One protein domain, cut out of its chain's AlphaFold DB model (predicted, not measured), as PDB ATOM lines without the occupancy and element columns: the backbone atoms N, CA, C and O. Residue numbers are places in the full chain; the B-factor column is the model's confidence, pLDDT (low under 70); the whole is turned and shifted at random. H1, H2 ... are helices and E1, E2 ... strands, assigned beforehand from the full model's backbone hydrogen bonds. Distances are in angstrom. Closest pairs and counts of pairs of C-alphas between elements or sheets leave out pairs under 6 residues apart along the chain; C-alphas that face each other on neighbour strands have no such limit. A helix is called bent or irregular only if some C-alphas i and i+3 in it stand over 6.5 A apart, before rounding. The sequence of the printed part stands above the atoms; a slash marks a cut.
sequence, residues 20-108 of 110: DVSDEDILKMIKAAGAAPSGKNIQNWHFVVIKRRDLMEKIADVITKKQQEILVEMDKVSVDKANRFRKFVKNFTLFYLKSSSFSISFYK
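AT A GLANCE: This is residues 20 to 108 of the 110 residues of the protein "Nitroreductase" of Clostridioides difficile (UniProt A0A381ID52). Two arms meet at a corner: one is a two-stranded antiparallel ribbon, E1 and E2, with the helix H1 over one of its faces nearer E1, and the other is a long helical hairpin, H2 and H3, with short H4 after H3 leading back to the ribbon. The printed part has 89 residues with four named helices and two named strands, in the order H1, E1, H2, H3, H4, E2, and its class is mostly helix. The whole is loose, with a radius of gyration of the C-alphas of 17.1 A, and flat, spanning 45 by 35 by 17 A.

IN THESE COORDINATES: Start at the sheet: E1, residues 45 to 50, begins at C-alpha 45 at (227.432, 180.231, 311.292) and is 15.9 A long, and E2, residues 102 to 107, is 16.7 A long and ends at C-alpha 107 at (226.616, 185.156, 311.869). H1 is residues 23 to 34, 16.2 A long. Find C-alpha 53 at (205.394, 177.012, 319.347); from there H2, residues 53 to 77, runs 36.3 A. H3, residues 79 to 93, spans 20.8 A and is irregular, with C-alphas 87 and 90 7.2 A apart. H4, residues 95 to 98, is 6.4 A long and neither bent nor irregular, but only just: C-alphas 95 and 98 are 6.4 A apart.

HOW THE PARTS SIT: Look first at E1 and E2, antiparallel neighbours at 158 degrees: N 48 and O 104, at 2.9 A, and N 102 and O 50, at 3.0 A, are within hydrogen-bond range. The closest C-alphas of H1 and E1, those of Ile 30 and Phe 47, are 7.3 A apart. H1 and E2 are apart, and H1 touches no helix. At Met 74 and Ala 82, the closest C-alphas at 5.3 A, you see H2 and H3 touch; they form a helical hairpin, running opposite ways at a shallow tilt of 16 degrees. H4 only just touches H2, with 3 pairs of C-alphas within 8 A, and H2 does so with residues 56 to 60 alone; the closest C-alphas are those of Met 56 and Leu 97, 6.7 A apart. H3 and H4 meet only through their link. Every O i to N i+4 pair is within hydrogen-bond range in H1, against 19 of 21 in H2 and 8 of 11 in H3; H4 is too short for such a pair.

THE WHOLE: The two C-alphas farthest apart, those of Glu 24 and Lys 76, are 48.6 A apart. The printed part has no cut, and no link is long. Mean pLDDT of the printed part is 90.7; look for values under 70 at residues 107 to 108.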
ATOM      1  N   ASP A  20     204.772 168.613 309.306       90.06
ATOM      2  CA  ASP A  20     206.070 168.672 309.970       90.06
ATOM      3  C   ASP A  20     207.207 168.328 308.998       90.06
ATOM      4  O   ASP A  20     206.998 167.695 307.961       90.06
ATOM      5  N   VAL A  21     208.411 168.780 309.335       92.19
ATOM      6  CA  VAL A  21     209.645 168.484 308.605       92.19
ATOM      7  C   VAL A  21     210.501 167.584 309.485       92.19
ATOM      8  O   VAL A  21     210.743 167.915 310.647       92.19
ATOM      9  N   SER A  22     210.960 166.460 308.938       94.75
ATOM     10  CA  SER A  22     211.799 165.504 309.666       94.75
ATOM     11  C   SER A  22     213.101 166.153 310.156       94.75
ATOM     12  O   SER A  22     213.648 167.056 309.508       94.75
ATOM     13  N   ASP A  23     213.611 165.705 311.304       93.31
ATOM     14  CA  ASP A  23     214.890 166.203 311.820       93.31
ATOM     15  C   ASP A  23     216.045 165.784 310.899       93.31
ATOM     16  O   ASP A  23     216.993 166.543 310.703       93.31
ATOM     17  N   GLU A  24     215.934 164.626 310.245       97.12
ATOM     18  CA  GLU A  24     216.903 164.136 309.271       97.12
ATOM     19  C   GLU A  24     217.036 165.083 308.076       97.12
ATOM     20  O   GLU A  24     218.152 165.386 307.646       97.12
ATOM     21  N   ASP A  25     215.923 165.582 307.533       96.12
ATOM     22  CA  ASP A  25     215.967 166.520 306.409       96.12
ATOM     23  C   ASP A  25     216.505 167.888 306.838       96.12
ATOM     24  O   ASP A  25     217.289 168.497 306.104       96.12
ATOM     25  N   ILE A  26     216.176 168.344 308.051       94.56
ATOM     26  CA  ILE A  26     216.755 169.559 308.644       94.56
ATOM     27  C   ILE A  26     218.275 169.420 308.791       94.56
ATOM     28  O   ILE A  26     219.021 170.311 308.377       94.56
ATOM     29  N   LEU A  27     218.758 168.290 309.309       95.88
ATOM     30  CA  LEU A  27     220.186 168.026 309.474       95.88
ATOM     31  C   LEU A  27     220.921 167.936 308.131       95.88
ATOM     32  O   LEU A  27     222.026 168.468 308.015       95.88
ATOM     33  N   LYS A  28     220.314 167.344 307.090       97.31
ATOM     34  CA  LYS A  28     220.879 167.357 305.724       97.31
ATOM     35  C   LYS A  28     221.041 168.786 305.200       97.31
ATOM     36  O   LYS A  28     222.087 169.105 304.636       97.31
ATOM     37  N   MET A  29     220.043 169.647 305.412       95.69
ATOM     38  CA  MET A  29     220.103 171.057 305.011       95.69
ATOM     39  C   MET A  29     221.201 171.822 305.762       95.69
ATOM     40  O   MET A  29     221.968 172.554 305.138       95.69
ATOM     41  N   ILE A  30     221.331 171.618 307.077       95.25
ATOM     42  CA  ILE A  30     222.387 172.249 307.889       95.25
ATOM     43  C   ILE A  30     223.773 171.754 307.465       95.25
ATOM     44  O   ILE A  30     224.686 172.564 307.312       95.25
ATOM     45  N   LYS A  31     223.935 170.449 307.210       96.38
ATOM     46  CA  LYS A  31     225.191 169.876 306.706       96.38
ATOM     47  C   LYS A  31     225.592 170.498 305.366       96.38
ATOM     48  O   LYS A  31     226.755 170.844 305.187       96.38
ATOM     49  N   ALA A  32     224.637 170.667 304.450       96.31
ATOM     50  CA  ALA A  32     224.881 171.332 303.172       96.31
ATOM     51  C   ALA A  32     225.274 172.808 303.360       96.31
ATOM     52  O   ALA A  32     226.221 173.270 302.729       96.31
ATOM     53  N   ALA A  33     224.604 173.531 304.263       94.69
ATOM     54  CA  ALA A  33     224.938 174.922 304.571       94.69
ATOM     55  C   ALA A  33     226.343 175.066 305.188       94.69
ATOM     56  O   ALA A  33     227.072 175.994 304.844       94.69
ATOM     57  N   GLY A  34     226.750 174.128 306.048       93.56
ATOM     58  CA  GLY A  34     228.074 174.116 306.673       93.56
ATOM     59  C   GLY A  34     229.234 173.847 305.712       93.56
ATOM     60  O   GLY A  34     230.373 174.151 306.049       93.56
ATOM     61  N   ALA A  35     228.963 173.321 304.515       96.00
ATOM     62  CA  ALA A  35     229.969 173.119 303.474       96.00
ATOM     63  C   ALA A  35     230.294 174.401 302.680       96.00
ATOM     64  O   ALA A  35     231.137 174.369 301.783       96.00
ATOM     65  N   ALA A  36     229.623 175.522 302.972       95.56
ATOM     66  CA  ALA A  36     229.918 176.796 302.333       95.56
ATOM     67  C   ALA A  36     231.368 177.245 302.622       95.56
ATOM     68  O   ALA A  36     231.896 176.993 303.708       95.56
ATOM     69  N   PRO A  37     232.035 177.943 301.685       95.31
ATOM     70  CA  PRO A  37     233.336 178.537 301.958       95.31
ATOM     71  C   PRO A  37     233.203 179.667 302.987       95.31
ATOM     72  O   PRO A  37     232.219 180.406 303.008       95.31
ATOM     73  N   SER A  38     234.224 179.840 303.825       94.38
ATOM     74  CA  SER A  38     234.309 180.954 304.774       94.38
ATOM     75  C   SER A  38     235.727 181.510 304.840       94.38
ATOM     76  O   SER A  38     236.709 180.790 304.641       94.38
ATOM     77  N   GLY A  39     235.847 182.812 305.114       93.75
ATOM     78  CA  GLY A  39     237.145 183.465 305.274       93.75
ATOM     79  C   GLY A  39     237.964 182.765 306.357       93.75
ATOM     80  O   GLY A  39     237.469 182.559 307.463       93.75
ATOM     81  N   LYS A  40     239.193 182.355 306.022       95.12
ATOM     82  CA  LYS A  40     240.075 181.569 306.908       95.12
ATOM     83  C   LYS A  40     239.415 180.298 307.481       95.12
ATOM     84  O   LYS A  40     239.808 179.838 308.547       95.12
ATOM     85  N   ASN A  41     238.412 179.745 306.793       93.94
ATOM     86  CA  ASN A  41     237.630 178.587 307.233       93.94
ATOM     87  C   ASN A  41     236.965 178.741 308.623       93.94
ATOM     88  O   ASN A  41     236.767 177.758 309.338       93.94
ATOM     89  N   ILE A  42     236.630 179.972 309.023       94.06
ATOM     90  CA  ILE A  42     236.079 180.268 310.356       94.06
ATOM     91  C   ILE A  42     234.717 179.599 310.595       94.06
ATOM     92  O   ILE A  42     234.387 179.312 311.743       94.06
ATOM     93  N   GLN A  43     233.930 179.356 309.540       92.31
ATOM     94  CA  GLN A  43     232.601 178.733 309.630       92.31
ATOM     95  C   GLN A  43     231.714 179.426 310.678       92.31
ATOM     96  O   GLN A  43     231.125 178.797 311.554       92.31
ATOM     97  N   ASN A  44     231.645 180.757 310.615       91.94
ATOM     98  CA  ASN A  44     230.974 181.607 311.601       91.94
ATOM     99  C   ASN A  44     229.446 181.618 311.489       91.94
ATOM    100  O   ASN A  44     228.796 182.651 311.653       91.94
ATOM    101  N   TRP A  45     228.863 180.457 311.252       92.56
ATOM    102  CA  TRP A  45     227.432 180.231 311.292       92.56
ATOM    103  C   TRP A  45     227.079 179.348 312.482       92.56
ATOM    104  O   TRP A  45     227.712 178.327 312.748       92.56
ATOM    105  N   HIS A  46     226.014 179.725 313.178       93.25
ATOM    106  CA  HIS A  46     225.335 178.850 314.122       93.25
ATOM    107  C   HIS A  46     223.852 178.801 313.759       93.25
ATOM    108  O   HIS A  46     223.191 179.839 313.670       93.25
ATOM    109  N   PHE A  47     223.347 177.590 313.521       94.12
ATOM    110  CA  PHE A  47     221.966 177.354 313.110       94.12
ATOM    111  C   PHE A  47     221.131 176.953 314.322       94.12
ATOM    112  O   PHE A  47     221.379 175.917 314.937       94.12
ATOM    113  N   VAL A  48     220.120 177.760 314.641       94.12
ATOM    114  CA  VAL A  48     219.159 177.486 315.712       94.12
ATOM    115  C   VAL A  48     217.839 177.058 315.083       94.12
ATOM    116  O   VAL A  48     217.137 177.864 314.469       94.12
ATOM    117  N   VAL A  49     217.502 175.780 315.239       94.06
ATOM    118  CA  VAL A  49     216.242 175.206 314.756       94.06
ATOM    119  C   VAL A  49     215.189 175.315 315.850       94.06
ATOM    120  O   VAL A  49     215.403 174.878 316.980       94.06
ATOM    121  N   ILE A  50     214.033 175.884 315.513       93.38
ATOM    122  CA  ILE A  50     212.931 176.096 316.448       93.38
ATOM    123  C   ILE A  50     211.673 175.424 315.898       93.38
ATOM    124  O   ILE A  50     211.123 175.834 314.876       93.38
ATOM    125  N   LYS A  51     211.203 174.403 316.620       92.25
ATOM    126  CA  LYS A  51     209.883 173.771 316.430       92.25
ATOM    127  C   LYS A  51     208.886 174.137 317.536       92.25
ATOM    128  O   LYS A  51     207.683 173.931 317.408       92.25
ATOM    129  N   ARG A  52     209.384 174.673 318.656       92.88
ATOM    130  CA  ARG A  52     208.574 174.944 319.844       92.88
ATOM    131  C   ARG A  52     207.702 176.179 319.633       92.88
ATOM    132  O   ARG A  52     208.215 177.285 319.469       92.88
ATOM    133  N   ARG A  53     206.385 175.978 319.666       90.62
ATOM    134  CA  ARG A  53     205.394 177.012 319.347       90.62
ATOM    135  C   ARG A  53     205.453 178.219 320.277       90.62
ATOM    136  O   ARG A  53     205.497 179.333 319.776       90.62
ATOM    137  N   ASP A  54     205.533 178.019 321.591       94.31
ATOM    138  CA  ASP A  54     205.606 179.133 322.550       94.31
ATOM    139  C   ASP A  54     206.847 180.013 322.324       94.31
ATOM    140  O   ASP A  54     206.779 181.231 322.463       94.31
ATOM    141  N   LEU A  55     207.978 179.411 321.938       93.38
ATOM    142  CA  LEU A  55     209.195 180.157 321.633       93.38
ATOM    143  C   LEU A  55     209.053 180.963 320.336       93.38
ATOM    144  O   LEU A  55     209.522 182.096 320.276       93.38
ATOM    145  N   MET A  56     208.385 180.414 319.317       92.19
ATOM    146  CA  MET A  56     208.089 181.146 318.081       92.19
ATOM    147  C   MET A  56     207.187 182.359 318.344       92.19
ATOM    148  O   MET A  56     207.462 183.429 317.803       92.19
ATOM    149  N   GLU A  57     206.167 182.219 319.198       93.31
ATOM    150  CA  GLU A  57     205.313 183.347 319.601       93.31
ATOM    151  C   GLU A  57     206.118 184.405 320.376       93.31
ATOM    152  O   GLU A  57     206.078 185.582 320.031       93.31
ATOM    153  N   LYS A  58     206.971 184.001 321.332       94.88
ATOM    154  CA  LYS A  58     207.850 184.940 322.061       94.88
ATOM    155  C   LYS A  58     208.784 185.722 321.130       94.88
ATOM    156  O   LYS A  58     209.016 186.911 321.339       94.88
ATOM    157  N   ILE A  59     209.331 185.078 320.097       93.50
ATOM    158  CA  ILE A  59     210.161 185.758 319.088       93.50
ATOM    159  C   ILE A  59     209.316 186.764 318.296       93.50
ATOM    160  O   ILE A  59     209.768 187.886 318.052       93.50
ATOM    161  N   ALA A  60     208.086 186.399 317.927       92.62
ATOM    162  CA  ALA A  60     207.163 187.306 317.253       92.62
ATOM    163  C   ALA A  60     206.809 188.523 318.120       92.62
ATOM    164  O   ALA A  60     206.787 189.642 317.601       92.62
ATOM    165  N   ASP A  61     206.621 188.346 319.425       95.12
ATOM    166  CA  ASP A  61     206.355 189.442 320.361       95.12
ATOM    167  C   ASP A  61     207.519 190.438 320.417       95.12
ATOM    168  O   ASP A  61     207.326 191.650 320.301       95.12
ATOM    169  N   VAL A  62     208.758 189.946 320.509       95.56
ATOM    170  CA  VAL A  62     209.949 190.812 320.519       95.56
ATOM    171  C   VAL A  62     210.089 191.574 319.197       95.56
ATOM    172  O   VAL A  62     210.352 192.780 319.191       95.56
ATOM    173  N   ILE A  63     209.868 190.895 318.067       94.00
ATOM    174  CA  ILE A  63     209.917 191.505 316.733       94.00
ATOM    175  C   ILE A  63     208.832 192.576 316.582       94.00
ATOM    176  O   ILE A  63     209.119 193.682 316.120       94.00
ATOM    177  N   THR A  64     207.591 192.271 316.961       93.25
ATOM    178  CA  THR A  64     206.467 193.209 316.839       93.25
ATOM    179  C   THR A  64     206.642 194.413 317.747       93.25
ATOM    180  O   THR A  64     206.415 195.533 317.289       93.25
ATOM    181  N   LYS A  65     207.128 194.221 318.978       95.38
ATOM    182  CA  LYS A  65     207.484 195.320 319.878       95.38
ATOM    183  C   LYS A  65     208.484 196.265 319.214       95.38
ATOM    184  O   LYS A  65     208.222 197.465 319.129       95.38
ATOM    185  N   LYS A  66     209.582 195.733 318.660       94.88
ATOM    186  CA  LYS A  66     210.592 196.576 318.007       94.88
ATOM    187  C   LYS A  66     210.057 197.282 316.760       94.88
ATOM    188  O   LYS A  66     210.422 198.424 316.495       94.88
ATOM    189  N   GLN A  67     209.165 196.637 316.010       93.75
ATOM    190  CA  GLN A  67     208.489 197.273 314.877       93.75
ATOM    191  C   GLN A  67     207.630 198.462 315.297       93.75
ATOM    192  O   GLN A  67     207.603 199.444 314.562       93.75
ATOM    193  N   GLN A  68     206.946 198.395 316.443       92.81
ATOM    194  CA  GLN A  68     206.171 199.536 316.940       92.81
ATOM    195  C   GLN A  68     207.076 200.715 317.291       92.81
ATOM    196  O   GLN A  68     206.781 201.835 316.889       92.81
ATOM    197  N   GLU A  69     208.206 200.466 317.956       94.62
ATOM    198  CA  GLU A  69     209.198 201.515 318.240       94.62
ATOM    199  C   GLU A  69     209.692 202.184 316.946       94.62
ATOM    200  O   GLU A  69     209.723 203.407 316.847       94.62
ATOM    201  N   ILE A  70     210.013 201.387 315.919       93.44
ATOM    202  CA  ILE A  70     210.432 201.902 314.606       93.44
ATOM    203  C   ILE A  70     209.308 202.713 313.950       93.44
ATOM    204  O   ILE A  70     209.570 203.779 313.402       93.44
ATOM    205  N   LEU A  71     208.063 202.234 314.007       93.38
ATOM    206  CA  LEU A  71     206.909 202.927 313.434       93.38
ATOM    207  C   LEU A  71     206.697 204.307 314.058       93.38
ATOM    208  O   LEU A  71     206.467 205.254 313.315       93.38
ATOM    209  N   VAL A  72     206.834 204.429 315.383       94.69
ATOM    210  CA  VAL A  72     206.717 205.714 316.091       94.69
ATOM    211  C   VAL A  72     207.754 206.718 315.586       94.69
ATOM    212  O   VAL A  72     207.412 207.870 315.328       94.69
ATOM    213  N   GLU A  73     209.004 206.297 315.387       95.19
ATOM    214  CA  GLU A  73     210.038 207.182 314.834       95.19
ATOM    215  C   GLU A  73     209.801 207.503 313.352       95.19
ATOM    216  O   GLU A  73     210.012 208.633 312.915       95.19
ATOM    217  N   MET A  74     209.311 206.541 312.568       93.69
ATOM    218  CA  MET A  74     208.973 206.766 311.160       93.69
ATOM    219  C   MET A  74     207.808 207.743 310.990       93.69
ATOM    220  O   MET A  74     207.850 208.565 310.075       93.69
ATOM    221  N   ASP A  75     206.798 207.675 311.862       95.19
ATOM    222  CA  ASP A  75     205.633 208.564 311.840       95.19
ATOM    223  C   ASP A  75     206.058 210.038 312.022       95.19
ATOM    224  O   ASP A  75     205.476 210.917 311.386       95.19
ATOM    225  N   LYS A  76     207.137 210.314 312.775       95.19
ATOM    226  CA  LYS A  76     207.710 211.671 312.925       95.19
ATOM    227  C   LYS A  76     208.336 212.218 311.638       95.19
ATOM    228  O   LYS A  76     208.418 213.429 311.469       95.19
ATOM    229  N   VAL A  77     208.812 211.341 310.752       94.62
ATOM    230  CA  VAL A  77     209.495 211.727 309.505       94.62
ATOM    231  C   VAL A  77     208.520 211.763 308.331       94.62
ATOM    232  O   VAL A  77     208.570 212.668 307.502       94.62
ATOM    233  N   SER A  78     207.667 210.745 308.204       95.56
ATOM    234  CA  SER A  78     206.676 210.638 307.134       95.56
ATOM    235  C   SER A  78     205.636 209.567 307.457       95.56
ATOM    236  O   SER A  78     205.915 208.363 307.398       95.56
ATOM    237  N   VAL A  79     204.402 210.018 307.683       93.69
ATOM    238  CA  VAL A  79     203.229 209.161 307.917       93.69
ATOM    239  C   VAL A  79     203.019 208.166 306.765       93.69
ATOM    240  O   VAL A  79     202.742 206.989 306.993       93.69
ATOM    241  N   ASP A  80     203.223 208.581 305.512       94.00
ATOM    242  CA  ASP A  80     203.062 207.696 304.349       94.00
ATOM    243  C   ASP A  80     204.070 206.543 304.337       94.00
ATOM    244  O   ASP A  80     203.717 205.394 304.039       94.00
ATOM    245  N   LYS A  81     205.334 206.819 304.683       91.12
ATOM    246  CA  LYS A  81     206.364 205.776 304.793       91.12
ATOM    247  C   LYS A  81     206.041 204.814 305.931       91.12
ATOM    248  O   LYS A  81     206.140 203.600 305.738       91.12
ATOM    249  N   ALA A  82     205.612 205.334 307.078       93.00
ATOM    250  CA  ALA A  82     205.206 204.523 308.219       93.00
ATOM    251  C   ALA A  82     203.990 203.639 307.889       93.00
ATOM    252  O   ALA A  82     204.004 202.439 308.164       93.00
ATOM    253  N   ASN A  83     202.982 204.170 307.194       93.12
ATOM    254  CA  ASN A  83     201.813 203.407 306.746       93.12
ATOM    255  C   ASN A  83     202.180 202.271 305.784       93.12
ATOM    256  O   ASN A  83     201.681 201.149 305.930       93.12
ATOM    257  N   ARG A  84     203.091 202.519 304.834       91.25
ATOM    258  CA  ARG A  84     203.627 201.452 303.971       91.25
ATOM    259  C   ARG A  84     204.321 200.381 304.808       91.25
ATOM    260  O   ARG A  84     204.009 199.200 304.656       91.25
ATOM    261  N   PHE A  85     205.205 200.770 305.723       91.25
ATOM    262  CA  PHE A  85     205.898 199.820 306.591       91.25
ATOM    263  C   PHE A  85     204.915 198.977 307.412       91.25
ATOM    264  O   PHE A  85     204.969 197.749 307.355       91.25
ATOM    265  N   ARG A  86     203.936 199.616 308.064       89.12
ATOM    266  CA  ARG A  86     202.879 198.976 308.864       89.12
ATOM    267  C   ARG A  86     202.114 197.908 308.077       89.12
ATOM    268  O   ARG A  86     201.847 196.829 308.607       89.12
ATOM    269  N   LYS A  87     201.799 198.179 306.805       88.25
ATOM    270  CA  LYS A  87     201.083 197.245 305.920       88.25
ATOM    271  C   LYS A  87     201.936 196.046 305.505       88.25
ATOM    272  O   LYS A  87     201.424 194.931 305.413       88.25
ATOM    273  N   PHE A  88     203.219 196.263 305.224       86.25
ATOM    274  CA  PHE A  88     204.057 195.257 304.573       86.25
ATOM    275  C   PHE A  88     204.920 194.442 305.536       86.25
ATOM    276  O   PHE A  88     205.132 193.256 305.287       86.25
ATOM    277  N   VAL A  89     205.383 195.024 306.645       87.62
ATOM    278  CA  VAL A  89     206.413 194.425 307.511       87.62
ATOM    279  C   VAL A  89     206.018 193.050 308.055       87.62
ATOM    280  O   VAL A  89     206.842 192.133 308.073       87.62
ATOM    281  N   LYS A  90     204.740 192.851 308.402       81.81
ATOM    282  CA  LYS A  90     204.235 191.578 308.940       81.81
ATOM    283  C   LYS A  90     204.433 190.414 307.965       81.81
ATOM    284  O   LYS A  90     204.777 189.313 308.388       81.81
ATOM    285  N   ASN A  91     204.317 190.669 306.659       82.94
ATOM    286  CA  ASN A  91     204.510 189.651 305.621       82.94
ATOM    287  C   ASN A  91     205.966 189.174 305.514       82.94
ATOM    288  O   ASN A  91     206.220 188.098 304.978       82.94
ATOM    289  N   PHE A  92     206.927 189.965 305.994       83.12
ATOM    290  CA  PHE A  92     208.352 189.629 305.947       83.12
ATOM    291  C   PHE A  92     208.892 189.108 307.272       83.12
ATOM    292  O   PHE A  92     209.936 188.474 307.282       83.12
ATOM    293  N   THR A  93     208.195 189.365 308.374       85.88
ATOM    294  CA  THR A  93     208.752 189.162 309.717       85.88
ATOM    295  C   THR A  93     207.973 188.176 310.566       85.88
ATOM    296  O   THR A  93     208.556 187.634 311.491       85.88
ATOM    297  N   LEU A  94     206.699 187.905 310.260       89.38
ATOM    298  CA  LEU A  94     205.835 187.032 311.071       89.38
ATOM    299  C   LEU A  94     205.266 185.849 310.276       89.38
ATOM    300  O   LEU A  94     204.392 185.126 310.750       89.38
ATOM    301  N   PHE A  95     205.745 185.633 309.048       87.88
ATOM    302  CA  PHE A  95     205.249 184.569 308.168       87.88
ATOM    303  C   PHE A  95     205.485 183.161 308.744       87.88
ATOM    304  O   PHE A  95     204.714 182.245 308.459       87.88
ATOM    305  N   TYR A  96     206.519 182.992 309.576       87.50
ATOM    306  CA  TYR A  96     206.873 181.711 310.187       87.50
ATOM    307  C   TYR A  96     205.882 181.253 311.262       87.50
ATOM    308  O   TYR A  96     205.848 180.067 311.569       87.50
ATOM    309  N   LEU A  97     205.030 182.136 311.803       86.50
ATOM    310  CA  LEU A  97     204.036 181.749 312.813       86.50
ATOM    311  C   LEU A  97     203.047 180.704 312.291       86.50
ATOM    312  O   LEU A  97     202.467 179.966 313.073       86.50
ATOM    313  N   LYS A  98     202.875 180.576 310.975       80.50
ATOM    314  CA  LYS A  98     202.023 179.539 310.371       80.50
ATOM    315  C   LYS A  98     202.801 178.302 309.908       80.50
ATOM    316  O   LYS A  98     202.223 177.447 309.247       80.50
ATOM    317  N   SER A  99     204.096 178.231 310.205       81.94
ATOM    318  CA  SER A  99     204.964 177.099 309.879       81.94
ATOM    319  C   SER A  99     205.024 176.095 311.033       81.94
ATOM    320  O   SER A  99     204.907 176.474 312.200       81.94
ATOM    321  N   SER A 100     205.250 174.824 310.706       78.00
ATOM    322  CA  SER A 100     205.567 173.756 311.666       78.00
ATOM    323  C   SER A 100     206.963 173.917 312.280       78.00
ATOM    324  O   SER A 100     207.194 173.521 313.418       78.00
ATOM    325  N   SER A 101     207.889 174.544 311.549       77.62
ATOM    326  CA  SER A 101     209.264 174.789 311.991       77.62
ATOM    327  C   SER A 101     209.862 176.040 311.340       77.62
ATOM    328  O   SER A 101     209.434 176.474 310.264       77.62
ATOM    329  N   PHE A 102     210.859 176.645 311.988       81.56
ATOM    330  CA  PHE A 102     211.685 177.700 311.398       81.56
ATOM    331  C   PHE A 102     213.133 177.594 311.890       81.56
ATOM    332  O   PHE A 102     213.398 177.077 312.975       81.56
ATOM    333  N   SER A 103     214.076 178.081 311.086       78.00
ATOM    334  CA  SER A 103     215.498 178.114 311.423       78.00
ATOM    335  C   SER A 103     216.003 179.547 311.374       78.00
ATOM    336  O   SER A 103     215.729 180.275 310.416       78.00
ATOM    337  N   ILE A 104     216.745 179.942 312.404       76.62
ATOM    338  CA  ILE A 104     217.467 181.210 312.443       76.62
ATOM    339  C   ILE A 104     218.951 180.890 312.316       76.62
ATOM    340  O   ILE A 104     219.492 180.098 313.087       76.62
ATOM    341  N   SER A 105     219.607 181.516 311.343       76.31
ATOM    342  CA  SER A 105     221.060 181.482 311.228       76.31
ATOM    343  C   SER A 105     221.628 182.785 311.762       76.31
ATOM    344  O   SER A 105     221.196 183.868 311.358       76.31
ATOM    345  N   PHE A 106     222.586 182.674 312.674       75.62
ATOM    346  CA  PHE A 106     223.343 183.812 313.167       75.62
ATOM    347  C   PHE A 106     224.753 183.766 312.604       75.62
ATOM    348  O   PHE A 106     225.420 182.730 312.646       75.62
ATOM    349  N   TYR A 107     225.208 184.922 312.130       67.38
ATOM    350  CA  TYR A 107     226.616 185.156 311.869       67.38
ATOM    351  C   TYR A 107     227.293 185.460 313.203       67.38
ATOM    352  O   TYR A 107     227.035 186.502 313.810       67.38
ATOM    353  N   LYS A 108     228.130 184.546 313.694       56.25
ATOM    354  CA  LYS A 108     228.943 184.803 314.882       56.25
ATOM    355  C   LYS A 108     230.130 185.665 314.451       56.25
ATOM    356  O   LYS A 108     231.176 185.147 314.073       56.25
TER     357      LYS A 108